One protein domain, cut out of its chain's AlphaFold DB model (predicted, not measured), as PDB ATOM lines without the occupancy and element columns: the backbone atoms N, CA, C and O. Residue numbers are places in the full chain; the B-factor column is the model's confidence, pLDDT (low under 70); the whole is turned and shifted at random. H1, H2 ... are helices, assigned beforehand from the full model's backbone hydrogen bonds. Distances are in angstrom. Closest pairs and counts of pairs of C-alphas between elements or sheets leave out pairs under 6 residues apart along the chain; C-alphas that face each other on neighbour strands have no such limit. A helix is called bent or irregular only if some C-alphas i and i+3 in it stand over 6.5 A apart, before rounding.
ATOM      1  N   ALA A   5     -21.056  19.478 -19.360       71.56
ATOM      2  CA  ALA A   5     -19.915  20.000 -20.106       71.56
ATOM      3  C   ALA A   5     -20.132  19.979 -21.631       71.56
ATOM      4  O   ALA A   5     -19.596  20.837 -22.332       71.56
ATOM      5  N   ALA A   6     -20.941  19.047 -22.147       86.62
ATOM      6  CA  ALA A   6     -21.270  18.985 -23.570       86.62
ATOM      7  C   ALA A   6     -22.146  20.173 -23.993       86.62
ATOM      8  O   ALA A   6     -21.888  20.781 -25.028       86.62
ATOM      9  N   TRP A   7     -23.109  20.582 -23.155       93.81
ATOM     10  CA  TRP A   7     -23.970  21.724 -23.475       93.81
ATOM     11  C   TRP A   7     -23.214  23.043 -23.578       93.81
ATOM     12  O   TRP A   7     -23.488  23.818 -24.489       93.81
ATOM     13  N   SER A   8     -22.262  23.309 -22.678       89.31
ATOM     14  CA  SER A   8     -21.469  24.540 -22.754       89.31
ATOM     15  C   SER A   8     -20.664  24.608 -24.051       89.31
ATOM     16  O   SER A   8     -20.717  25.621 -24.737       89.31
ATOM     17  N   ALA A   9     -19.988  23.516 -24.425       91.25
ATOM     18  CA  ALA A   9     -19.198  23.466 -25.653       91.25
ATOM     19  C   ALA A   9     -20.061  23.659 -26.912       91.25
ATOM     20  O   ALA A   9     -19.665  24.376 -27.830       91.25
ATOM     21  N   GLU A  10     -21.249  23.049 -26.950       94.88
ATOM     22  CA  GLU A  10     -22.188  23.238 -28.057       94.88
ATOM     23  C   GLU A  10     -22.658  24.697 -28.135       94.88
ATOM     24  O   GLU A  10     -22.541  25.311 -29.193       94.88
ATOM     25  N   LEU A  11     -23.088  25.294 -27.020       96.25
ATOM     26  CA  LEU A  11     -23.548  26.687 -26.972       96.25
ATOM     27  C   LEU A  11     -22.459  27.703 -27.346       96.25
ATOM     28  O   LEU A  11     -22.735  28.663 -28.063       96.25
ATOM     29  N   GLU A  12     -21.224  27.494 -26.891       93.62
ATOM     30  CA  GLU A  12     -20.073  28.355 -27.200       93.62
ATOM     31  C   GLU A  12     -19.678  28.315 -28.685       93.62
ATOM     32  O   GLU A  12     -19.067  29.257 -29.184       93.62
ATOM     33  N   SER A  13     -20.045  27.247 -29.401       95.69
ATOM     34  CA  SER A  13     -19.806  27.120 -30.845       95.69
ATOM     35  C   SER A  13     -20.857  27.823 -31.713       95.69
ATOM     36  O   SER A  13     -20.665  27.954 -32.924       95.69
ATOM     37  N   LEU A  14     -21.971  28.261 -31.117       96.75
ATOM     38  CA  LEU A  14     -23.084  28.880 -31.827       96.75
ATOM     39  C   LEU A  14     -22.948  30.401 -31.881       96.75
ATOM     40  O   LEU A  14     -22.682  31.063 -30.878       96.75
ATOM     41  N   GLU A  15     -23.283  30.966 -33.037       97.12
ATOM     42  CA  GLU A  15     -23.534  32.400 -33.160       97.12
ATOM     43  C   GLU A  15     -24.734  32.817 -32.289       97.12
ATOM     44  O   GLU A  15     -25.720  32.072 -32.226       97.12
ATOM     45  N   PRO A  16     -24.736  34.018 -31.676       96.25
ATOM     46  CA  PRO A  16     -25.807  34.453 -30.774       96.25
ATOM     47  C   PRO A  16     -27.227  34.311 -31.342       96.25
ATOM     48  O   PRO A  16     -28.144  33.909 -30.632       96.25
ATOM     49  N   ALA A  17     -27.408  34.575 -32.639       97.19
ATOM     50  CA  ALA A  17     -28.703  34.478 -33.312       97.19
ATOM     51  C   ALA A  17     -29.226  33.034 -33.463       97.19
ATOM     52  O   ALA A  17     -30.417  32.836 -33.696       97.19
ATOM     53  N   ALA A  18     -28.365  32.019 -33.336       98.06
ATOM     54  CA  ALA A  18     -28.752  30.609 -33.424       98.06
ATOM     55  C   ALA A  18     -29.230  30.034 -32.078       98.06
ATOM     56  O   ALA A  18     -29.908  29.004 -32.051       98.06
ATOM     57  N   TRP A  19     -28.921  30.705 -30.962       98.56
ATOM     58  CA  TRP A  19     -29.261  30.232 -29.619       98.56
ATOM     59  C   TRP A  19     -30.763  30.009 -29.395       98.56
ATOM     60  O   TRP A  19     -31.104  28.954 -28.857       98.56
ATOM     61  N   PRO A  20     -31.683  30.917 -29.791       98.56
ATOM     62  CA  PRO A  20     -33.109  30.713 -29.538       98.56
ATOM     63  C   PRO A  20     -33.657  29.427 -30.165       98.56
ATOM     64  O   PRO A  20     -34.396  28.689 -29.508       98.56
ATOM     65  N   ALA A  21     -33.259  29.130 -31.407       98.25
ATOM     66  CA  ALA A  21     -33.702  27.941 -32.131       98.25
ATOM     67  C   ALA A  21     -33.146  26.662 -31.491       98.25
ATOM     68  O   ALA A  21     -33.906  25.745 -31.180       98.25
ATOM     69  N   TYR A  22     -31.839  26.642 -31.215       98.31
ATOM     70  CA  TYR A  22     -31.167  25.508 -30.585       98.31
ATOM     71  C   TYR A  22     -31.734  25.206 -29.187       98.31
ATOM     72  O   TYR A  22     -32.101  24.073 -28.875       98.31
ATOM     73  N   LEU A  23     -31.894  26.232 -28.343       98.19
ATOM     74  CA  LEU A  23     -32.493  26.062 -27.019       98.19
ATOM     75  C   LEU A  23     -33.937  25.563 -27.109       98.19
ATOM     76  O   LEU A  23     -34.337  24.744 -26.285       98.19
ATOM     77  N   GLY A  24     -34.708  26.024 -28.098       97.69
ATOM     78  CA  GLY A  24     -36.067  25.551 -28.354       97.69
ATOM     79  C   GLY A  24     -36.119  24.055 -28.668       97.69
ATOM     80  O   GLY A  24     -36.885  23.327 -28.033       97.69
ATOM     81  N   GLU A  25     -35.263  23.586 -29.579       97.38
ATOM     82  CA  GLU A  25     -35.166  22.176 -29.987       97.38
ATOM     83  C   GLU A  25     -34.790  21.251 -28.819       97.38
ATOM     84  O   GLU A  25     -35.362  20.171 -28.652       97.38
ATOM     85  N   HIS A  26     -33.890  21.705 -27.945       97.06
ATOM     86  CA  HIS A  26     -33.392  20.926 -26.807       97.06
ATOM     87  C   HIS A  26     -34.087  21.248 -25.472       97.06
ATOM     88  O   HIS A  26     -33.648  20.792 -24.409       97.06
ATOM     89  N   SER A  27     -35.185  22.009 -25.509       96.88
ATOM     90  CA  SER A  27     -35.876  22.531 -24.321       96.88
ATOM     91  C   SER A  27     -36.561  21.458 -23.475       96.88
ATOM     92  O   SER A  27     -36.719  21.621 -22.262       96.88
ATOM     93  N   GLY A  28     -37.010  20.376 -24.115       94.25
ATOM     94  CA  GLY A  28     -37.963  19.434 -23.529       94.25
ATOM     95  C   GLY A  28     -39.402  19.972 -23.463       94.25
ATOM     96  O   GLY A  28     -40.238  19.364 -22.795       94.25
ATOM     97  N   LEU A  29     -39.712  21.092 -24.129       93.88
ATOM     98  CA  LEU A  29     -41.053  21.678 -24.223       93.88
ATOM     99  C   LEU A  29     -41.739  21.337 -25.564       93.88
ATOM    100  O   LEU A  29     -41.054  21.264 -26.581       93.88
ATOM    101  N   PRO A  30     -43.074  21.128 -25.592       87.88
ATOM    102  CA  PRO A  30     -44.034  21.197 -24.482       87.88
ATOM    103  C   PRO A  30     -44.160  19.863 -23.706       87.88
ATOM    104  O   PRO A  30     -45.203  19.218 -23.709       87.88
ATOM    105  N   GLY A  31     -43.103  19.416 -23.029       89.94
ATOM    106  CA  GLY A  31     -43.131  18.337 -22.049       89.94
ATOM    107  C   GLY A  31     -43.256  18.830 -20.598       89.94
ATOM    108  O   GLY A  31     -43.182  20.028 -20.300       89.94
ATOM    109  N   PRO A  32     -43.422  17.896 -19.644       88.06
ATOM    110  CA  PRO A  32     -43.622  18.223 -18.233       88.06
ATOM    111  C   PRO A  32     -42.369  18.794 -17.554       88.06
ATOM    112  O   PRO A  32     -42.473  19.383 -16.481       88.06
ATOM    113  N   ARG A  33     -41.180  18.614 -18.142       91.12
ATOM    114  CA  ARG A  33     -39.900  19.031 -17.559       91.12
ATOM    115  C   ARG A  33     -39.071  19.776 -18.593       91.12
ATOM    116  O   ARG A  33     -38.818  19.246 -19.667       91.12
ATOM    117  N   ALA A  34     -38.634  20.975 -18.227       95.62
ATOM    118  CA  ALA A  34     -37.623  21.703 -18.976       95.62
ATOM    119  C   ALA A  34     -36.241  21.057 -18.771       95.62
ATOM    120  O   ALA A  34     -35.975  20.449 -17.728       95.62
ATOM    121  N   ASN A  35     -35.352  21.217 -19.746       97.06
ATOM    122  CA  ASN A  35     -33.976  20.738 -19.685       97.06
ATOM    123  C   ASN A  35     -33.106  21.638 -18.781       97.06
ATOM    124  O   ASN A  35     -32.332  22.465 -19.248       97.06
ATOM    125  N   LEU A  36     -33.228  21.489 -17.457       96.00
ATOM    126  CA  LEU A  36     -32.483  22.317 -16.496       96.00
ATOM    127  C   LEU A  36     -30.950  22.287 -16.675       96.00
ATOM    128  O   LEU A  36     -30.345  23.348 -16.545       96.00
ATOM    129  N   PRO A  37     -30.302  21.147 -17.003       96.44
ATOM    130  CA  PRO A  37     -28.870  21.143 -17.311       96.44
ATOM    131  C   PRO A  37     -28.483  22.111 -18.435       96.44
ATOM    132  O   PRO A  37     -27.513  22.851 -18.292       96.44
ATOM    133  N   LEU A  38     -29.260  22.151 -19.522       97.62
ATOM    134  CA  LEU A  38     -29.031  23.087 -20.623       97.62
ATOM    135  C   LEU A  38     -29.329  24.536 -20.210       97.62
ATOM    136  O   LEU A  38     -28.564  25.428 -20.559       97.62
ATOM    137  N   ALA A  39     -30.384  24.788 -19.429       98.12
ATOM    138  CA  ALA A  39     -30.672  26.131 -18.918       98.12
ATOM    139  C   ALA A  39     -29.530  26.675 -18.035       98.12
ATOM    140  O   ALA A  39     -29.162  27.843 -18.149       98.12
ATOM    141  N   THR A  40     -28.922  25.824 -17.203       97.75
ATOM    142  CA  THR A  40     -27.742  26.171 -16.394       97.75
ATOM    143  C   THR A  40     -26.508  26.452 -17.256       97.75
ATOM    144  O   THR A  40     -25.786  27.419 -16.991       97.75
ATOM    145  N   ALA A  41     -26.267  25.646 -18.295       97.81
ATOM    146  CA  ALA A  41     -25.181  25.891 -19.246       97.81
ATOM    147  C   ALA A  41     -25.384  27.233 -19.975       97.81
ATOM    148  O   ALA A  41     -24.489  28.078 -19.978       97.81
ATOM    149  N   ALA A  42     -26.601  27.489 -20.467       98.25
ATOM    150  CA  ALA A  42     -26.971  28.748 -21.109       98.25
ATOM    151  C   ALA A  42     -26.788  29.954 -20.178       98.25
ATOM    152  O   ALA A  42     -26.180  30.942 -20.573       98.25
ATOM    153  N   ALA A  43     -27.231  29.861 -18.921       98.31
ATOM    154  CA  ALA A  43     -27.050  30.921 -17.926       98.31
ATOM    155  C   ALA A  43     -25.574  31.257 -17.651       98.31
ATOM    156  O   ALA A  43     -25.244  32.382 -17.272       98.31
ATOM    157  N   THR A  44     -24.689  30.274 -17.814       97.19
ATOM    158  CA  THR A  44     -23.254  30.425 -17.573       97.19
ATOM    159  C   THR A  44     -22.536  31.040 -18.774       97.19
ATOM    160  O   THR A  44     -21.675  31.894 -18.572       97.19
ATOM    161  N   ALA A  45     -22.908  30.634 -19.993       97.00
ATOM    162  CA  ALA A  45     -22.238  31.027 -21.234       97.00
ATOM    163  C   ALA A  45     -22.841  32.267 -21.927       97.00
ATOM    164  O   ALA A  45     -22.163  32.900 -22.734       97.00
ATOM    165  N   ALA A  46     -24.098  32.633 -21.645       97.88
ATOM    166  CA  ALA A  46     -24.777  33.707 -22.371       97.88
ATOM    167  C   ALA A  46     -24.100  35.075 -22.177       97.88
ATOM    168  O   ALA A  46     -23.966  35.582 -21.060       97.88
ATOM    169  N   SER A  47     -23.744  35.709 -23.294       97.81
ATOM    170  CA  SER A  47     -23.362  37.121 -23.344       97.81
ATOM    171  C   SER A  47     -24.593  38.032 -23.258       97.81
ATOM    172  O   SER A  47     -25.726  37.585 -23.417       97.81
ATOM    173  N   GLU A  48     -24.385  39.337 -23.058       98.00
ATOM    174  CA  GLU A  48     -25.470  40.330 -23.085       98.00
ATOM    175  C   GLU A  48     -26.286  40.264 -24.387       98.00
ATOM    176  O   GLU A  48     -27.513  40.247 -24.352       98.00
ATOM    177  N   GLN A  49     -25.601  40.128 -25.526       98.25
ATOM    178  CA  GLN A  49     -26.239  40.001 -26.834       98.25
ATOM    179  C   GLN A  49     -27.123  38.752 -26.911       98.25
ATOM    180  O   GLN A  49     -28.250  38.831 -27.388       98.25
ATOM    181  N   VAL A  50     -26.636  37.610 -26.422       98.62
ATOM    182  CA  VAL A  50     -27.421  36.370 -26.372       98.62
ATOM    183  C   VAL A  50     -28.657  36.547 -25.490       98.62
ATOM    184  O   VAL A  50     -29.746  36.152 -25.890       98.62
ATOM    185  N   ILE A  51     -28.519  37.158 -24.308       98.81
ATOM    186  CA  ILE A  51     -29.660  37.425 -23.418       98.81
ATOM    187  C   ILE A  51     -30.721  38.255 -24.153       98.81
ATOM    188  O   ILE A  51     -31.906  37.929 -24.084       98.81
ATOM    189  N   ASP A  52     -30.308  39.287 -24.888       98.62
ATOM    190  CA  ASP A  52     -31.221  40.127 -25.662       98.62
ATOM    191  C   ASP A  52     -31.897  39.368 -26.815       98.62
ATOM    192  O   ASP A  52     -33.095  39.553 -27.033       98.62
ATOM    193  N   GLU A  53     -31.179  38.482 -27.517       98.50
ATOM    194  CA  GLU A  53     -31.769  37.593 -28.534       98.50
ATOM    195  C   GLU A  53     -32.846  36.679 -27.935       98.50
ATOM    196  O   GLU A  53     -33.949  36.576 -28.473       98.50
ATOM    197  N   LEU A  54     -32.566  36.056 -26.787       98.75
ATOM    198  CA  LEU A  54     -33.499  35.141 -26.123       98.75
ATOM    199  C   LEU A  54     -34.763  35.843 -25.622       98.75
ATOM    200  O   LEU A  54     -35.862  35.298 -25.731       98.75
ATOM    201  N   LEU A  55     -34.622  37.057 -25.087       98.69
ATOM    202  CA  LEU A  55     -35.769  37.860 -24.665       98.69
ATOM    203  C   LEU A  55     -36.592  38.358 -25.857       98.69
ATOM    204  O   LEU A  55     -37.810  38.477 -25.734       98.69
ATOM    205  N   ARG A  56     -35.948  38.645 -26.996       98.44
ATOM    206  CA  ARG A  56     -36.629  39.065 -28.226       98.44
ATOM    207  C   ARG A  56     -37.432  37.934 -28.858       98.44
ATOM    208  O   ARG A  56     -38.540  38.188 -29.318       98.44
ATOM    209  N   ASP A  57     -36.883  36.721 -28.881       98.25
ATOM    210  CA  ASP A  57     -37.605  35.521 -29.320       98.25
ATOM    211  C   ASP A  57     -38.849  35.273 -28.451       98.25
ATOM    212  O   ASP A  57     -39.940  35.020 -28.960       98.25
ATOM    213  N   GLY A  58     -38.703  35.416 -27.130       97.00
ATOM    214  CA  GLY A  58     -39.828  35.437 -26.195       97.00
ATOM    215  C   GLY A  58     -40.451  34.071 -25.896       97.00
ATOM    216  O   GLY A  58     -41.395  34.002 -25.098       97.00
ATOM    217  N   GLY A  59     -39.925  32.976 -26.458       97.56
ATOM    218  CA  GLY A  59     -40.341  31.621 -26.103       97.56
ATOM    219  C   GLY A  59     -40.143  31.330 -24.609       97.56
ATOM    220  O   GLY A  59     -39.260  31.895 -23.957       97.56
ATOM    221  N   GLU A  60     -40.990  30.474 -24.019       98.00
ATOM    222  CA  GLU A  60     -40.980  30.222 -22.562       98.00
ATOM    223  C   GLU A  60     -39.608  29.729 -22.074       98.00
ATOM    224  O   GLU A  60     -39.103  30.210 -21.058       98.00
ATOM    225  N   TYR A  61     -38.986  28.796 -22.801       98.62
ATOM    226  CA  TYR A  61     -37.692  28.234 -22.417       98.62
ATOM    227  C   TYR A  61     -36.535  29.211 -22.663       98.62
ATOM    228  O   TYR A  61     -35.657  29.351 -21.817       98.62
ATOM    229  N   GLN A  62     -36.563  29.951 -23.769       98.69
ATOM    230  CA  GLN A  62     -35.590  30.993 -24.095       98.69
ATOM    231  C   GLN A  62     -35.613  32.100 -23.036       98.69
ATOM    232  O   GLN A  62     -34.574  32.467 -22.488       98.69
ATOM    233  N   THR A  63     -36.812  32.551 -22.662       98.81
ATOM    234  CA  THR A  63     -37.009  33.537 -21.596       98.81
ATOM    235  C   THR A  63     -36.549  32.987 -20.240       98.81
ATOM    236  O   THR A  63     -35.933  33.715 -19.466       98.81
ATOM    237  N   MET A  64     -36.776  31.699 -19.948       98.81
ATOM    238  CA  MET A  64     -36.237  31.038 -18.750       98.81
ATOM    239  C   MET A  64     -34.700  31.040 -18.728       98.81
ATOM    240  O   MET A  64     -34.114  31.362 -17.694       98.81
ATOM    241  N   CYS A  65     -34.040  30.720 -19.845       98.81
ATOM    242  CA  CYS A  65     -32.579  30.765 -19.958       98.81
ATOM    243  C   CYS A  65     -32.040  32.192 -19.768       98.81
ATOM    244  O   CYS A  65     -31.086  32.394 -19.016       98.81
ATOM    245  N   ALA A  66     -32.683  33.190 -20.381       98.88
ATOM    246  CA  ALA A  66     -32.340  34.598 -20.194       98.88
ATOM    247  C   ALA A  66     -32.514  35.044 -18.732       98.88
ATOM    248  O   ALA A  66     -31.639  35.705 -18.173       98.88
ATOM    249  N   ALA A  67     -33.609  34.639 -18.084       98.94
ATOM    250  CA  ALA A  67     -33.873  34.913 -16.675       98.94
ATOM    251  C   ALA A  67     -32.795  34.317 -15.757       98.94
ATOM    252  O   ALA A  67     -32.336  34.988 -14.831       98.94
ATOM    253  N   ALA A  68     -32.349  33.089 -16.039       98.94
ATOM    254  CA  ALA A  68     -31.264  32.450 -15.303       98.94
ATOM    255  C   ALA A  68     -29.915  33.154 -15.515       98.94
ATOM    256  O   ALA A  68     -29.198  33.394 -14.542       98.94
ATOM    257  N   ALA A  69     -29.590  33.558 -16.747       98.88
ATOM    258  CA  ALA A  69     -28.384  34.338 -17.038       98.88
ATOM    259  C   ALA A  69     -28.371  35.685 -16.287       98.88
ATOM    260  O   ALA A  69     -27.376  36.047 -15.658       98.88
ATOM    261  N   LEU A  70     -29.500  36.401 -16.296       98.94
ATOM    262  CA  LEU A  70     -29.664  37.672 -15.585       98.94
ATOM    263  C   LEU A  70     -29.585  37.496 -14.065       98.94
ATOM    264  O   LEU A  70     -28.902  38.271 -13.399       98.94
ATOM    265  N   GLY A  71     -30.223  36.456 -13.517       98.81
ATOM    266  CA  GLY A  71     -30.134  36.122 -12.095       98.81
ATOM    267  C   GLY A  71     -28.702  35.796 -11.661       98.81
ATOM    268  O   GLY A  71     -28.248  36.280 -10.628       98.81
ATOM    269  N   ARG A  72     -27.944  35.059 -12.486       98.75
ATOM    270  CA  ARG A  72     -26.526  34.753 -12.224       98.75
ATOM    271  C   ARG A  72     -25.651  36.008 -12.202       98.75
ATOM    272  O   ARG A  72     -24.647  36.045 -11.499       98.75
ATOM    273  N   ARG A  73     -26.040  37.044 -12.948       98.75
ATOM    274  CA  ARG A  73     -25.350  38.341 -13.033       98.75
ATOM    275  C   ARG A  73     -25.936  39.404 -12.104       98.75
ATOM    276  O   ARG A  73     -25.537  40.558 -12.184       98.75
ATOM    277  N   ALA A  74     -26.846  39.047 -11.197       98.69
ATOM    278  CA  ALA A  74     -27.591  40.006 -10.377       98.69
ATOM    279  C   ALA A  74     -26.743  40.813  -9.370       98.69
ATOM    280  O   ALA A  74     -27.264  41.714  -8.724       98.69
ATOM    281  N   ALA A  75     -25.438  40.547  -9.248       98.12
ATOM    282  CA  ALA A  75     -24.513  41.463  -8.573       98.12
ATOM    283  C   ALA A  75     -24.357  42.802  -9.335       98.12
ATOM    284  O   ALA A  75     -24.003  43.822  -8.745       98.12
ATOM    285  N   GLU A  76     -24.630  42.810 -10.643       98.38
ATOM    286  CA  GLU A  76     -24.706  44.007 -11.478       98.38
ATOM    287  C   GLU A  76     -26.116  44.622 -11.377       98.38
ATOM    288  O   GLU A  76     -27.093  43.946 -11.715       98.38
ATOM    289  N   PRO A  77     -26.269  45.909 -11.004       98.12
ATOM    290  CA  PRO A  77     -27.589  46.516 -10.794       98.12
ATOM    291  C   PRO A  77     -28.539  46.438 -12.000       98.12
ATOM    292  O   PRO A  77     -29.746  46.267 -11.834       98.12
ATOM    293  N   GLN A  78     -28.009  46.544 -13.223       98.25
ATOM    294  CA  GLN A  78     -28.810  46.446 -14.448       98.25
ATOM    295  C   GLN A  78     -29.349  45.023 -14.661       98.25
ATOM    296  O   GLN A  78     -30.528  44.847 -14.975       98.25
ATOM    297  N   SER A  79     -28.503  44.015 -14.451       98.69
ATOM    298  CA  SER A  79     -28.883  42.603 -14.525       98.69
ATOM    299  C   SER A  79     -29.884  42.253 -13.420       98.69
ATOM    300  O   SER A  79     -30.895  41.608 -13.698       98.69
ATOM    301  N   GLU A  80     -29.681  42.766 -12.199       98.75
ATOM    302  CA  GLU A  80     -30.619  42.599 -11.084       98.75
ATOM    303  C   GLU A  80     -32.008  43.161 -11.414       98.75
ATOM    304  O   GLU A  80     -33.014  42.480 -11.224       98.75
ATOM    305  N   ALA A  81     -32.086  44.385 -11.944       98.81
ATOM    306  CA  ALA A  81     -33.360  45.026 -12.272       98.81
ATOM    307  C   ALA A  81     -34.158  44.242 -13.331       98.81
ATOM    308  O   ALA A  81     -35.383  44.098 -13.232       98.81
ATOM    309  N   ARG A  82     -33.465  43.686 -14.332       98.81
ATOM    310  CA  ARG A  82     -34.082  42.836 -15.360       98.81
ATOM    311  C   ARG A  82     -34.510  41.485 -14.790       98.81
ATOM    312  O   ARG A  82     -35.634  41.060 -15.044       98.81
ATOM    313  N   ALA A  83     -33.673  40.852 -13.967       98.88
ATOM    314  CA  ALA A  83     -34.024  39.616 -13.268       98.88
ATOM    315  C   ALA A  83     -35.251  39.811 -12.362       98.88
ATOM    316  O   ALA A  83     -36.163  38.989 -12.381       98.88
ATOM    317  N   ARG A  84     -35.327  40.934 -11.636       98.81
ATOM    318  CA  ARG A  84     -36.489  41.305 -10.815       98.81
ATOM    319  C   ARG A  84     -37.760  41.404 -11.658       98.81
ATOM    320  O   ARG A  84     -38.803  40.922 -11.240       98.81
ATOM    321  N   THR A  85     -37.679  42.005 -12.845       98.75
ATOM    322  CA  THR A  85     -38.826  42.096 -13.766       98.75
ATOM    323  C   THR A  85     -39.309  40.706 -14.190       98.75
ATOM    324  O   THR A  85     -40.504  40.430 -14.148       98.75
ATOM    325  N   LEU A  86     -38.384  39.800 -14.522       98.88
ATOM    326  CA  LEU A  86     -38.702  38.417 -14.901       98.88
ATOM    327  C   LEU A  86     -39.159  37.551 -13.714       98.88
ATOM    328  O   LEU A  86     -39.848  36.553 -13.910       98.88
ATOM    329  N   ALA A  87     -38.840  37.930 -12.474       98.81
ATOM    330  CA  ALA A  87     -39.344  37.243 -11.284       98.81
ATOM    331  C   ALA A  87     -40.867  37.405 -11.122       98.81
ATOM    332  O   ALA A  87     -41.507  36.553 -10.507       98.81
ATOM    333  N   SER A  88     -41.440  38.454 -11.718       98.44
ATOM    334  CA  SER A  88     -42.881  38.729 -11.782       98.44
ATOM    335  C   SER A  88     -43.566  38.158 -13.029       98.44
ATOM    336  O   SER A  88     -44.764  38.367 -13.211       98.44
ATOM    337  N   ASP A  89     -42.839  37.456 -13.906       98.56
ATOM    338  CA  ASP A  89     -43.391  36.928 -15.156       98.56
ATOM    339  C   ASP A  89     -44.545  35.945 -14.895       98.56
ATOM    340  O   ASP A  89     -44.509  35.161 -13.941       98.56
ATOM    341  N   GLU A  90     -45.573  35.950 -15.746       97.31
ATOM    342  CA  GLU A  90     -46.742  35.072 -15.605       97.31
ATOM    343  C   GLU A  90     -46.377  33.583 -15.744       97.31
ATOM    344  O   GLU A  90     -46.966  32.714 -15.084       97.31
ATOM    345  N   ARG A  91     -45.341  33.278 -16.534       97.06
ATOM    346  CA  ARG A  91     -44.882  31.920 -16.832       97.06
ATOM    347  C   ARG A  91     -44.030  31.403 -15.686       97.06
ATOM    348  O   ARG A  91     -42.962  31.927 -15.372       97.06
ATOM    349  N   TRP A  92     -44.479  30.316 -15.063       95.94
ATOM    350  CA  TRP A  92     -43.806  29.763 -13.887       95.94
ATOM    351  C   TRP A  92     -42.346  29.376 -14.156       95.94
ATOM    352  O   TRP A  92     -41.507  29.612 -13.293       95.94
ATOM    353  N   ARG A  93     -42.025  28.860 -15.352       97.69
ATOM    354  CA  ARG A  93     -40.655  28.474 -15.725       97.69
ATOM    355  C   ARG A  93     -39.705  29.660 -15.785       97.69
ATOM    356  O   ARG A  93     -38.565  29.535 -15.356       97.69
ATOM    357  N   VAL A  94     -40.172  30.813 -16.261       98.69
ATOM    358  CA  VAL A  94     -39.365  32.041 -16.297       98.69
ATOM    359  C   VAL A  94     -38.990  32.465 -14.880       98.69
ATOM    360  O   VAL A  94     -37.817  32.719 -14.601       98.69
ATOM    361  N   ARG A  95     -39.954  32.424 -13.952       98.69
ATOM    362  CA  ARG A  95     -39.699  32.704 -12.531       98.69
ATOM    363  C   ARG A  95     -38.721  31.709 -11.904       98.69
ATOM    364  O   ARG A  95     -37.867  32.115 -11.121       98.69
ATOM    365  N   GLU A  96     -38.814  30.426 -12.258       98.31
ATOM    366  CA  GLU A  96     -37.817  29.431 -11.832       98.31
ATOM    367  C   GLU A  96     -36.430  29.732 -12.394       98.31
ATOM    368  O   GLU A  96     -35.446  29.576 -11.678       98.31
ATOM    369  N   GLY A  97     -36.347  30.207 -13.640       98.81
ATOM    370  CA  GLY A  97     -35.103  30.677 -14.242       98.81
ATOM    371  C   GLY A  97     -34.415  31.720 -13.364       98.81
ATOM    372  O   GLY A  97     -33.238  31.567 -13.055       98.81
ATOM    373  N   VAL A  98     -35.151  32.719 -12.865       98.94
ATOM    374  CA  VAL A  98     -34.585  33.728 -11.952       98.94
ATOM    375  C   VAL A  98     -34.031  33.100 -10.670       98.94
ATOM    376  O   VAL A  98     -32.912  33.424 -10.271       98.94
ATOM    377  N   ALA A  99     -34.778  32.188 -10.038       98.81
ATOM    378  CA  ALA A  99     -34.318  31.508  -8.827       98.81
ATOM    379  C   ALA A  99     -33.047  30.683  -9.087       98.81
ATOM    380  O   ALA A  99     -32.082  30.808  -8.337       98.81
ATOM    381  N   ILE A 100     -33.005  29.918 -10.185       98.81
ATOM    382  CA  ILE A 100     -31.815  29.171 -10.621       98.81
ATOM    383  C   ILE A 100     -30.636  30.124 -10.830       98.81
ATOM    384  O   ILE A 100     -29.542  29.858 -10.342       98.81
ATOM    385  N   GLY A 101     -30.850  31.254 -11.503       98.88
ATOM    386  CA  GLY A 101     -29.816  32.262 -11.719       98.88
ATOM    387  C   GLY A 101     -29.220  32.781 -10.409       98.88
ATOM    388  O   GLY A 101     -28.003  32.779 -10.246       98.88
ATOM    389  N   LEU A 102     -30.060  33.161  -9.445       98.88
ATOM    390  CA  LEU A 102     -29.596  33.604  -8.125       98.88
ATOM    391  C   LEU A 102     -28.858  32.496  -7.354       98.88
ATOM    392  O   LEU A 102     -27.899  32.785  -6.642       98.88
ATOM    393  N   GLN A 103     -29.257  31.232  -7.518       98.75
ATOM    394  CA  GLN A 103     -28.523  30.103  -6.942       98.75
ATOM    395  C   GLN A 103     -27.134  29.954  -7.572       98.75
ATOM    396  O   GLN A 103     -26.158  29.769  -6.853       98.75
ATOM    397  N   LEU A 104     -27.032  30.101  -8.897       98.69
ATOM    398  CA  LEU A 104     -25.754  30.088  -9.614       98.69
ATOM    399  C   LEU A 104     -24.861  31.272  -9.225       98.69
ATOM    400  O   LEU A 104     -23.645  31.107  -9.144       98.69
ATOM    401  N   LEU A 105     -25.436  32.451  -8.956       98.69
ATOM    402  CA  LEU A 105     -24.698  33.567  -8.358       98.69
ATOM    403  C   LEU A 105     -24.144  33.169  -6.985       98.69
ATOM    404  O   LEU A 105     -22.976  33.421  -6.710       98.69
ATOM    405  N   GLY A 106     -24.947  32.507  -6.149       98.19
ATOM    406  CA  GLY A 106     -24.515  32.014  -4.840       98.19
ATOM    407  C   GLY A 106     -23.393  30.977  -4.906       98.19
ATOM    408  O   GLY A 106     -22.523  30.972  -4.040       98.19
ATOM    409  N   ASP A 107     -23.370  30.151  -5.956       97.31
ATOM    410  CA  ASP A 107     -22.309  29.166  -6.187       97.31
ATOM    411  C   ASP A 107     -20.943  29.831  -6.488       97.31
ATOM    412  O   ASP A 107     -19.904  29.270  -6.141       97.31
ATOM    413  N   ILE A 108     -20.920  31.024  -7.108       97.38
ATOM    414  CA  ILE A 108     -19.678  31.731  -7.498       97.38
ATOM    415  C   ILE A 108     -19.311  32.913  -6.590       97.38
ATOM    416  O   ILE A 108     -18.138  33.266  -6.480       97.38
ATOM    417  N   ASN A 109     -20.300  33.557  -5.975       97.50
ATOM    418  CA  ASN A 109     -20.151  34.729  -5.122       97.50
ATOM    419  C   ASN A 109     -21.244  34.722  -4.034       97.50
ATOM    420  O   ASN A 109     -22.226  35.469  -4.128       97.50
ATOM    421  N   PRO A 110     -21.096  33.873  -3.001       96.06
ATOM    422  CA  PRO A 110     -22.120  33.685  -1.974       96.06
ATOM    423  C   PRO A 110     -22.466  34.977  -1.226       96.06
ATOM    424  O   PRO A 110     -23.628  35.188  -0.890       96.06
ATOM    425  N   GLU A 111     -21.503  35.880  -1.035       96.69
ATOM    426  CA  GLU A 111     -21.698  37.154  -0.326       96.69
ATOM    427  C   GLU A 111     -22.565  38.160  -1.104       96.69
ATOM    428  O   GLU A 111     -23.150  39.070  -0.513       96.69
ATOM    429  N   ALA A 112     -22.698  38.006  -2.427       98.00
ATOM    430  CA  ALA A 112     -23.534  38.888  -3.243       98.00
ATOM    431  C   ALA A 112     -25.037  38.594  -3.110       98.00
ATOM    432  O   ALA A 112     -25.859  39.481  -3.338       98.00
ATOM    433  N   VAL A 113     -25.417  37.366  -2.739       98.31
ATOM    434  CA  VAL A 113     -26.824  36.938  -2.715       98.31
ATOM    435  C   VAL A 113     -27.620  37.551  -1.552       98.31
ATOM    436  O   VAL A 113     -28.703  38.082  -1.821       98.31
ATOM    437  N   PRO A 114     -27.144  37.550  -0.284       98.44
ATOM    438  CA  PRO A 114     -27.896  38.071   0.858       98.44
ATOM    439  C   PRO A 114     -28.504  39.471   0.671       98.44
ATOM    440  O   PRO A 114     -29.710  39.610   0.898       98.44
ATOM    441  N   PRO A 115     -27.767  40.514   0.229       98.56
ATOM    442  CA  PRO A 115     -28.359  41.841   0.056       98.56
ATOM    443  C   PRO A 115     -29.433  41.896  -1.043       98.56
ATOM    444  O   PRO A 115     -30.317  42.751  -0.982       98.56
ATOM    445  N   ILE A 116     -29.389  41.004  -2.037       98.75
ATOM    446  CA  ILE A 116     -30.403  40.903  -3.096       98.75
ATOM    447  C   ILE A 116     -31.666  40.254  -2.535       98.75
ATOM    448  O   ILE A 116     -32.736  40.865  -2.539       98.75
ATOM    449  N   VAL A 117     -31.544  39.046  -1.977       98.75
ATOM    450  CA  VAL A 117     -32.708  38.271  -1.518       98.75
ATOM    451  C   VAL A 117     -33.406  38.917  -0.324       98.75
ATOM    452  O   VAL A 117     -34.626  38.845  -0.233       98.75
ATOM    453  N   LEU A 118     -32.678  39.613   0.560       98.69
ATOM    454  CA  LEU A 118     -33.288  40.353   1.669       98.69
ATOM    455  C   LEU A 118     -34.111  41.550   1.183       98.69
ATOM    456  O   LEU A 118     -35.181  41.801   1.731       98.69
ATOM    457  N   ARG A 119     -33.647  42.266   0.149       98.50
ATOM    458  CA  ARG A 119     -34.418  43.344  -0.490       98.50
ATOM    459  C   ARG A 119     -35.643  42.798  -1.212       98.50
ATOM    460  O   ARG A 119     -36.729  43.340  -1.061       98.50
ATOM    461  N   TRP A 120     -35.478  41.711  -1.961       98.75
ATOM    462  CA  TRP A 120     -36.568  41.082  -2.706       98.75
ATOM    463  C   TRP A 120     -37.614  40.431  -1.789       98.75
ATOM    464  O   TRP A 120     -38.785  40.361  -2.143       98.75
ATOM    465  N   ALA A 121     -37.227  39.999  -0.587       98.56
ATOM    466  CA  ALA A 121     -38.157  39.488   0.418       98.56
ATOM    467  C   ALA A 121     -39.120  40.558   0.969       98.56
ATOM    468  O   ALA A 121     -40.173  40.195   1.495       98.56
ATOM    469  N   ASP A 122     -38.769  41.842   0.840       97.88
ATOM    470  CA  ASP A 122     -39.620  42.989   1.183       97.88
ATOM    471  C   ASP A 122     -40.220  43.669  -0.070       97.88
ATOM    472  O   ASP A 122     -40.821  44.742   0.027       97.88
ATOM    473  N   ASP A 123     -40.061  43.071  -1.258       98.06
ATOM    474  CA  ASP A 123     -40.620  43.605  -2.502       98.06
ATOM    475  C   ASP A 123     -42.157  43.652  -2.436       98.06
ATOM    476  O   ASP A 123     -42.765  42.733  -1.884       98.06
ATOM    477  N   PRO A 124     -42.833  44.676  -2.988       95.44
ATOM    478  CA  PRO A 124     -44.296  44.704  -3.019       95.44
ATOM    479  C   PRO A 124     -44.927  43.539  -3.799       95.44
ATOM    480  O   PRO A 124     -46.082  43.202  -3.534       95.44
ATOM    481  N   ASP A 125     -44.209  42.928  -4.746       96.44
ATOM    482  CA  ASP A 125     -44.705  41.802  -5.533       96.44
ATOM    483  C   ASP A 125     -44.410  40.448  -4.844       96.44
ATOM    484  O   ASP A 125     -43.244  40.071  -4.674       96.44
ATOM    485  N   PRO A 126     -45.439  39.650  -4.487       96.56
ATOM    486  CA  PRO A 126     -45.241  38.341  -3.863       96.56
ATOM    487  C   PRO A 126     -44.486  37.330  -4.745       96.56
ATOM    488  O   PRO A 126     -43.910  36.378  -4.215       96.56
ATOM    489  N   LEU A 127     -44.470  37.491  -6.072       97.81
ATOM    490  CA  LEU A 127     -43.703  36.620  -6.968       97.81
ATOM    491  C   LEU A 127     -42.196  36.898  -6.880       97.81
ATOM    492  O   LEU A 127     -41.402  35.955  -6.908       97.81
ATOM    493  N   VAL A 128     -41.807  38.155  -6.655       98.69
ATOM    494  CA  VAL A 128     -40.412  38.539  -6.380       98.69
ATOM    495  C   VAL A 128     -39.970  37.996  -5.017       98.69
ATOM    496  O   VAL A 128     -38.906  37.378  -4.913       98.69
ATOM    497  N   GLN A 129     -40.822  38.110  -3.991       98.56
ATOM    498  CA  GLN A 129     -40.571  37.510  -2.671       98.56
ATOM    499  C   GLN A 129     -40.386  35.989  -2.765       98.56
ATOM    500  O   GLN A 129     -39.495  35.415  -2.135       98.56
ATOM    501  N   ARG A 130     -41.214  35.321  -3.581       98.25
ATOM    502  CA  ARG A 130     -41.091  33.886  -3.848       98.25
ATOM    503  C   ARG A 130     -39.740  33.558  -4.483       98.25
ATOM    504  O   ARG A 130     -39.121  32.586  -4.059       98.25
ATOM    505  N   ALA A 131     -39.294  34.323  -5.480       98.56
ATOM    506  CA  ALA A 131     -38.001  34.096  -6.124       98.56
ATOM    507  C   ALA A 131     -36.843  34.206  -5.118       98.56
ATOM    508  O   ALA A 131     -35.966  33.344  -5.110       98.56
ATOM    509  N   ALA A 132     -36.889  35.191  -4.212       98.62
ATOM    510  CA  ALA A 132     -35.911  35.330  -3.133       98.62
ATOM    511  C   ALA A 132     -35.861  34.093  -2.223       98.62
ATOM    512  O   ALA A 132     -34.782  33.553  -1.978       98.62
ATOM    513  N   ALA A 133     -37.023  33.618  -1.760       98.56
ATOM    514  CA  ALA A 133     -37.117  32.434  -0.909       98.56
ATOM    515  C   ALA A 133     -36.655  31.159  -1.634       98.56
ATOM    516  O   ALA A 133     -35.857  30.398  -1.094       98.56
ATOM    517  N   ALA A 134     -37.106  30.945  -2.873       98.38
ATOM    518  CA  ALA A 134     -36.722  29.787  -3.682       98.38
ATOM    519  C   ALA A 134     -35.214  29.750  -3.978       98.38
ATOM    520  O   ALA A 134     -34.619  28.674  -4.011       98.38
ATOM    521  N   ALA A 135     -34.584  30.913  -4.167       98.38
ATOM    522  CA  ALA A 135     -33.148  31.002  -4.379       98.38
ATOM    523  C   ALA A 135     -32.358  30.663  -3.106       98.38
ATOM    524  O   ALA A 135     -31.538  29.750  -3.122       98.38
ATOM    525  N   ILE A 136     -32.607  31.369  -1.997       98.25
ATOM    526  CA  ILE A 136     -31.763  31.258  -0.795       98.25
ATOM    527  C   ILE A 136     -31.976  29.954  -0.013       98.25
ATOM    528  O   ILE A 136     -31.079  29.517   0.697       98.25
ATOM    529  N   CYS A 137     -33.145  29.317  -0.144       98.44
ATOM    530  CA  CYS A 137     -33.435  28.032   0.497       98.44
ATOM    531  C   CYS A 137     -32.890  26.818  -0.271       98.44
ATOM    532  O   CYS A 137     -33.135  25.682   0.137       98.44
ATOM    533  N   GLU A 138     -32.162  27.031  -1.367       98.00
ATOM    534  CA  GLU A 138     -31.487  25.969  -2.102       98.00
ATOM    535  C   GLU A 138     -30.460  25.248  -1.201       98.00
ATOM    536  O   GLU A 138     -29.530  25.890  -0.701       98.00
ATOM    537  N   PRO A 139     -30.567  23.915  -1.005       97.44
ATOM    538  CA  PRO A 139     -29.731  23.179  -0.058       97.44
ATOM    539  C   PRO A 139     -28.225  23.403  -0.205       97.44
ATOM    540  O   PRO A 139     -27.514  23.451   0.801       97.44
ATOM    541  N   ARG A 140     -27.711  23.560  -1.434       96.00
ATOM    542  CA  ARG A 140     -26.270  23.784  -1.637       96.00
ATOM    543  C   ARG A 140     -25.768  25.138  -1.123       96.00
ATOM    544  O   ARG A 140     -24.576  25.232  -0.844       96.00
ATOM    545  N   LEU A 141     -26.650  26.121  -0.918       96.94
ATOM    546  CA  LEU A 141     -26.306  27.429  -0.347       96.94
ATOM    547  C   LEU A 141     -26.370  27.457   1.190       96.94
ATOM    548  O   LEU A 141     -25.801  28.344   1.813       96.94
ATOM    549  N   LEU A 142     -27.005  26.472   1.831       96.69
ATOM    550  CA  LEU A 142     -27.261  26.452   3.280       96.69
ATOM    551  C   LEU A 142     -26.130  25.804   4.098       96.69
ATOM    552  O   LEU A 142     -26.372  25.156   5.116       96.69
ATOM    553  N   ARG A 143     -24.880  25.931   3.641       92.94
ATOM    554  CA  ARG A 143     -23.727  25.217   4.224       92.94
ATOM    555  C   ARG A 143     -23.104  25.907   5.439       92.94
ATOM    556  O   ARG A 143     -22.258  25.300   6.090       92.94
ATOM    557  N   SER A 144     -23.511  27.137   5.753       94.00
ATOM    558  CA  SER A 144     -23.057  27.874   6.935       94.00
ATOM    559  C   SER A 144     -24.231  28.346   7.803       94.00
ATOM    560  O   SER A 144     -25.333  28.571   7.284       94.00
ATOM    561  N   PRO A 145     -24.023  28.520   9.123       96.38
ATOM    562  CA  PRO A 145     -25.015  29.131  10.005       96.38
ATOM    563  C   PRO A 145     -25.466  30.517   9.531       96.38
ATOM    564  O   PRO A 145     -26.644  30.849   9.639       96.38
ATOM    565  N   GLU A 146     -24.552  31.307   8.969       94.38
ATOM    566  CA  GLU A 146     -24.828  32.645   8.447       94.38
ATOM    567  C   GLU A 146     -25.785  32.578   7.251       94.38
ATOM    568  O   GLU A 146     -26.798  33.279   7.229       94.38
ATOM    569  N   ALA A 147     -25.531  31.678   6.294       93.56
ATOM    570  CA  ALA A 147     -26.409  31.478   5.145       93.56
ATOM    571  C   ALA A 147     -27.794  30.960   5.572       93.56
ATOM    572  O   ALA A 147     -28.822  31.444   5.091       93.56
ATOM    573  N   ALA A 148     -27.840  30.032   6.533       97.38
ATOM    574  CA  ALA A 148     -29.095  29.543   7.098       97.38
ATOM    575  C   ALA A 148     -29.892  30.656   7.801       97.38
ATOM    576  O   ALA A 148     -31.112  30.733   7.645       97.38
ATOM    577  N   ALA A 149     -29.219  31.551   8.529       98.44
ATOM    578  CA  ALA A 149     -29.860  32.694   9.171       98.44
ATOM    579  C   ALA A 149     -30.487  33.652   8.145       98.44
ATOM    580  O   ALA A 149     -31.624  34.091   8.339       98.44
ATOM    581  N   VAL A 150     -29.802  33.922   7.025       98.50
ATOM    582  CA  VAL A 150     -30.358  34.723   5.920       98.50
ATOM    583  C   VAL A 150     -31.596  34.047   5.326       98.50
ATOM    584  O   VAL A 150     -32.616  34.709   5.137       98.50
ATOM    585  N   ALA A 151     -31.554  32.735   5.082       98.56
ATOM    586  CA  ALA A 151     -32.701  32.001   4.547       98.56
ATOM    587  C   ALA A 151     -33.920  32.048   5.482       98.56
ATOM    588  O   ALA A 151     -35.040  32.318   5.042       98.56
ATOM    589  N   ILE A 152     -33.709  31.853   6.789       98.75
ATOM    590  CA  ILE A 152     -34.764  31.972   7.806       98.75
ATOM    591  C   ILE A 152     -35.353  33.387   7.808       98.75
ATOM    592  O   ILE A 152     -36.573  33.552   7.865       98.75
ATOM    593  N   GLU A 153     -34.506  34.411   7.717       98.75
ATOM    594  CA  GLU A 153     -34.934  35.808   7.695       98.75
ATOM    595  C   GLU A 153     -35.765  36.147   6.447       98.75
ATOM    596  O   GLU A 153     -36.809  36.798   6.564       98.75
ATOM    597  N   VAL A 154     -35.365  35.656   5.270       98.75
ATOM    598  CA  VAL A 154     -36.142  35.777   4.024       98.75
ATOM    599  C   VAL A 154     -37.508  35.101   4.170       98.75
ATOM    600  O   VAL A 154     -38.535  35.736   3.921       98.75
ATOM    601  N   CYS A 155     -37.553  33.859   4.663       98.50
ATOM    602  CA  CYS A 155     -38.806  33.143   4.919       98.50
ATOM    603  C   CYS A 155     -39.714  33.901   5.897       98.50
ATOM    604  O   CYS A 155     -40.928  33.987   5.691       98.50
ATOM    605  N   ARG A 156     -39.139  34.499   6.946       98.56
ATOM    606  CA  ARG A 156     -39.870  35.306   7.930       98.56
ATOM    607  C   ARG A 156     -40.453  36.579   7.308       98.56
ATOM    608  O   ARG A 156     -41.589  36.934   7.625       98.56
ATOM    609  N   ARG A 157     -39.711  37.283   6.446       98.25
ATOM    610  CA  ARG A 157     -40.201  38.462   5.700       98.25
ATOM    611  C   ARG A 157     -41.340  38.085   4.758       98.25
ATOM    612  O   ARG A 157     -42.449  38.585   4.947       98.25
ATOM    613  N   ALA A 158     -41.115  37.118   3.869       95.88
ATOM    614  CA  ALA A 158     -42.118  36.665   2.906       95.88
ATOM    615  C   ALA A 158     -43.406  36.180   3.598       95.88
ATOM    616  O   ALA A 158     -44.513  36.567   3.226       95.88
ATOM    617  N   THR A 159     -43.290  35.410   4.687       95.38
ATOM    618  CA  THR A 159     -44.462  34.931   5.444       95.38
ATOM    619  C   THR A 159     -45.251  36.080   6.078       95.38
ATOM    620  O   THR A 159     -46.483  36.070   6.051       95.38
ATOM    621  N   ARG A 160     -44.577  37.109   6.619       95.75
ATOM    622  CA  ARG A 160     -45.263  38.304   7.147       95.75
ATOM    623  C   ARG A 160     -46.035  39.040   6.052       95.75
ATOM    624  O   ARG A 160     -47.181  39.425   6.293       95.75
ATOM    625  N   HIS A 161     -45.447  39.197   4.866       93.25
ATOM    626  CA  HIS A 161     -46.127  39.805   3.721       93.25
ATOM    627  C   HIS A 161     -47.360  38.998   3.298       93.25
ATOM    628  O   HIS A 161     -48.445  39.569   3.179       93.25
ATOM    629  N   LEU A 162     -47.246  37.671   3.185       90.06
ATOM    630  CA  LEU A 162     -48.378  36.793   2.862       90.06
ATOM    631  C   LEU A 162     -49.539  36.933   3.863       90.06
ATOM    632  O   LEU A 162     -50.699  37.061   3.460       90.06
ATOM    633  N   VAL A 163     -49.249  36.971   5.167       91.62
ATOM    634  CA  VAL A 163     -50.268  37.161   6.218       91.62
ATOM    635  C   VAL A 163     -50.934  38.539   6.123       91.62
ATOM    636  O   VAL A 163     -52.157  38.654   6.279       91.62
ATOM    637  N   ALA A 164     -50.156  39.590   5.850       89.12
ATOM    638  CA  ALA A 164     -50.679  40.943   5.671       89.12
ATOM    639  C   ALA A 164     -51.622  41.024   4.459       89.12
ATOM    640  O   ALA A 164     -52.738  41.533   4.588       89.12
ATOM    641  N   MET A 165     -51.236  40.435   3.322       84.25
ATOM    642  CA  MET A 165     -52.067  40.365   2.116       84.25
ATOM    643  C   MET A 165     -53.376  39.606   2.357       84.25
ATOM    644  O   MET A 165     -54.449  40.084   1.990       84.25
ATOM    645  N   ALA A 166     -53.320  38.447   3.022       77.94
ATOM    646  CA  ALA A 166     -54.515  37.670   3.353       77.94
ATOM    647  C   ALA A 166     -55.474  38.446   4.276       77.94
ATOM    648  O   ALA A 166     -56.695  38.288   4.220       77.94
ATOM    649  N   SER A 167     -54.930  39.300   5.142       75.31
ATOM    650  CA  SER A 167     -55.712  40.177   6.016       75.31
ATOM    651  C   SER A 167     -56.320  41.365   5.267       75.31
ATOM    652  O   SER A 167     -57.423  41.778   5.603       75.31
ATOM    653  N   GLN A 168     -55.643  41.895   4.245       74.19
ATOM    654  CA  GLN A 168     -56.167  42.958   3.383       74.19
ATOM    655  C   GLN A 168     -57.268  42.451   2.445       74.19
ATOM    656  O   GLN A 168     -58.319  43.082   2.374       74.19
ATOM    657  N   ARG A 169     -57.088  41.284   1.805       73.75
ATOM    658  CA  ARG A 169     -58.127  40.657   0.962       73.75
ATOM    659  C   ARG A 169     -59.413  40.390   1.740       73.75
ATOM    660  O   ARG A 169     -60.484  40.702   1.252       73.75
ATOM    661  N   ARG A 170     -59.314  39.913   2.988       63.22
ATOM    662  CA  ARG A 170     -60.484  39.729   3.871       63.22
ATOM    663  C   ARG A 170     -61.209  41.029   4.241       63.22
ATOM    664  O   ARG A 170     -62.357  40.969   4.660       63.22
ATOM    665  N   LYS A 171     -60.538  42.182   4.162       68.50
ATOM    666  CA  LYS A 171     -61.126  43.501   4.457       68.50
ATOM    667  C   LYS A 171     -61.728  44.172   3.221       68.50
ATOM    668  O   LYS A 171     -62.454  45.149   3.385       68.50
TER     669      LYS A 171
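What this domain is: This is residues 5 to 171 of the 177 residues of the protein "HEAT repeat domain-containing protein" of Propionibacterium sp (UniProt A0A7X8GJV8). The helices fold back and forth in a stack from H1 and H2 at one end to H10 at the other: H3, H5, H7, H9 and H10 follow one another as a row, with H4, H6 and H8 along one side of it. H5 and H7 make the middle, and residues 166 to 171, past the body at one end of H10, stick out. The printed part has 167 residues with ten named helices, H1 to H10 in chain order, and no named strand; the class is all helix. It is compact, with a radius of gyration of the C-alphas of 16.2 A, and spans 51 by 38 by 30 A.

How they stand to each other: H1, residues 5 to 12, touches H3, residues 36 to 45, with Ser 8 and Ala 41 closest, their C-alphas 5.3 A apart. H2, residues 16 to 25, touches H4, residues 48 to 57, closest at the C-alphas of Pro 16 and Val 50, 5.1 A. H5, residues 60 to 72, forms a hairpin with H4 at a shallow tilt of 27 degrees, and touches H3 at a steep tilt of 53 degrees, the C-alphas of Ala 43 and Ala 69 being closest at 3.8 A. H5 to H10 are an up and down bundle, each running against the one before: H6 is residues 77 to 87, H7 92 to 108, H8 110 to 120, H9 126 to 136 and H10 145 to 169. H5 and H7, the hubs, touch five helices each; they touch each other closest at the C-alphas of Ala 68 and Gly 101, 3.9 A, at a shallow tilt of 28 degrees, the same way. H7 touches H9 at the C-alphas of Ala 99 and Ala 135, 4.6 A, their closest. H9 and H10 form a hairpin at a shallow tilt of 17 degrees, with the C-alphas of Ile 136 and Ala 151 closest at 5.5 A. H7 and H10 are apart. Every O i to N i+4 pair is within hydrogen-bond range except in H2, 4 of 6, and H8, 3 of 7 beside 5 of 8 O i to N i+3 pairs.

Where its parts are: H1 begins at C-alpha 5, (-19.915, 20.000, -20.106). H5 is 18.3 A long from first to last C-alpha, and H7 25.0 A, beginning at C-alpha 92, (-43.806, 29.763, -13.887). H10, the longest, is 36.2 A and ends at C-alpha 169, (-58.127, 40.657, 0.962). H2 and H8 are irregular, only just: C-alphas 17 and 20 are 6.9 A apart, and 112 and 115 are 6.55 A.

The domain as a whole: The two C-alphas farthest apart, those of Ser 13 and Lys 171, are 56.8 A apart. The printed part has no cut and no long link. Its mean pLDDT is 96.1, and residues 170 to 171 are under 70.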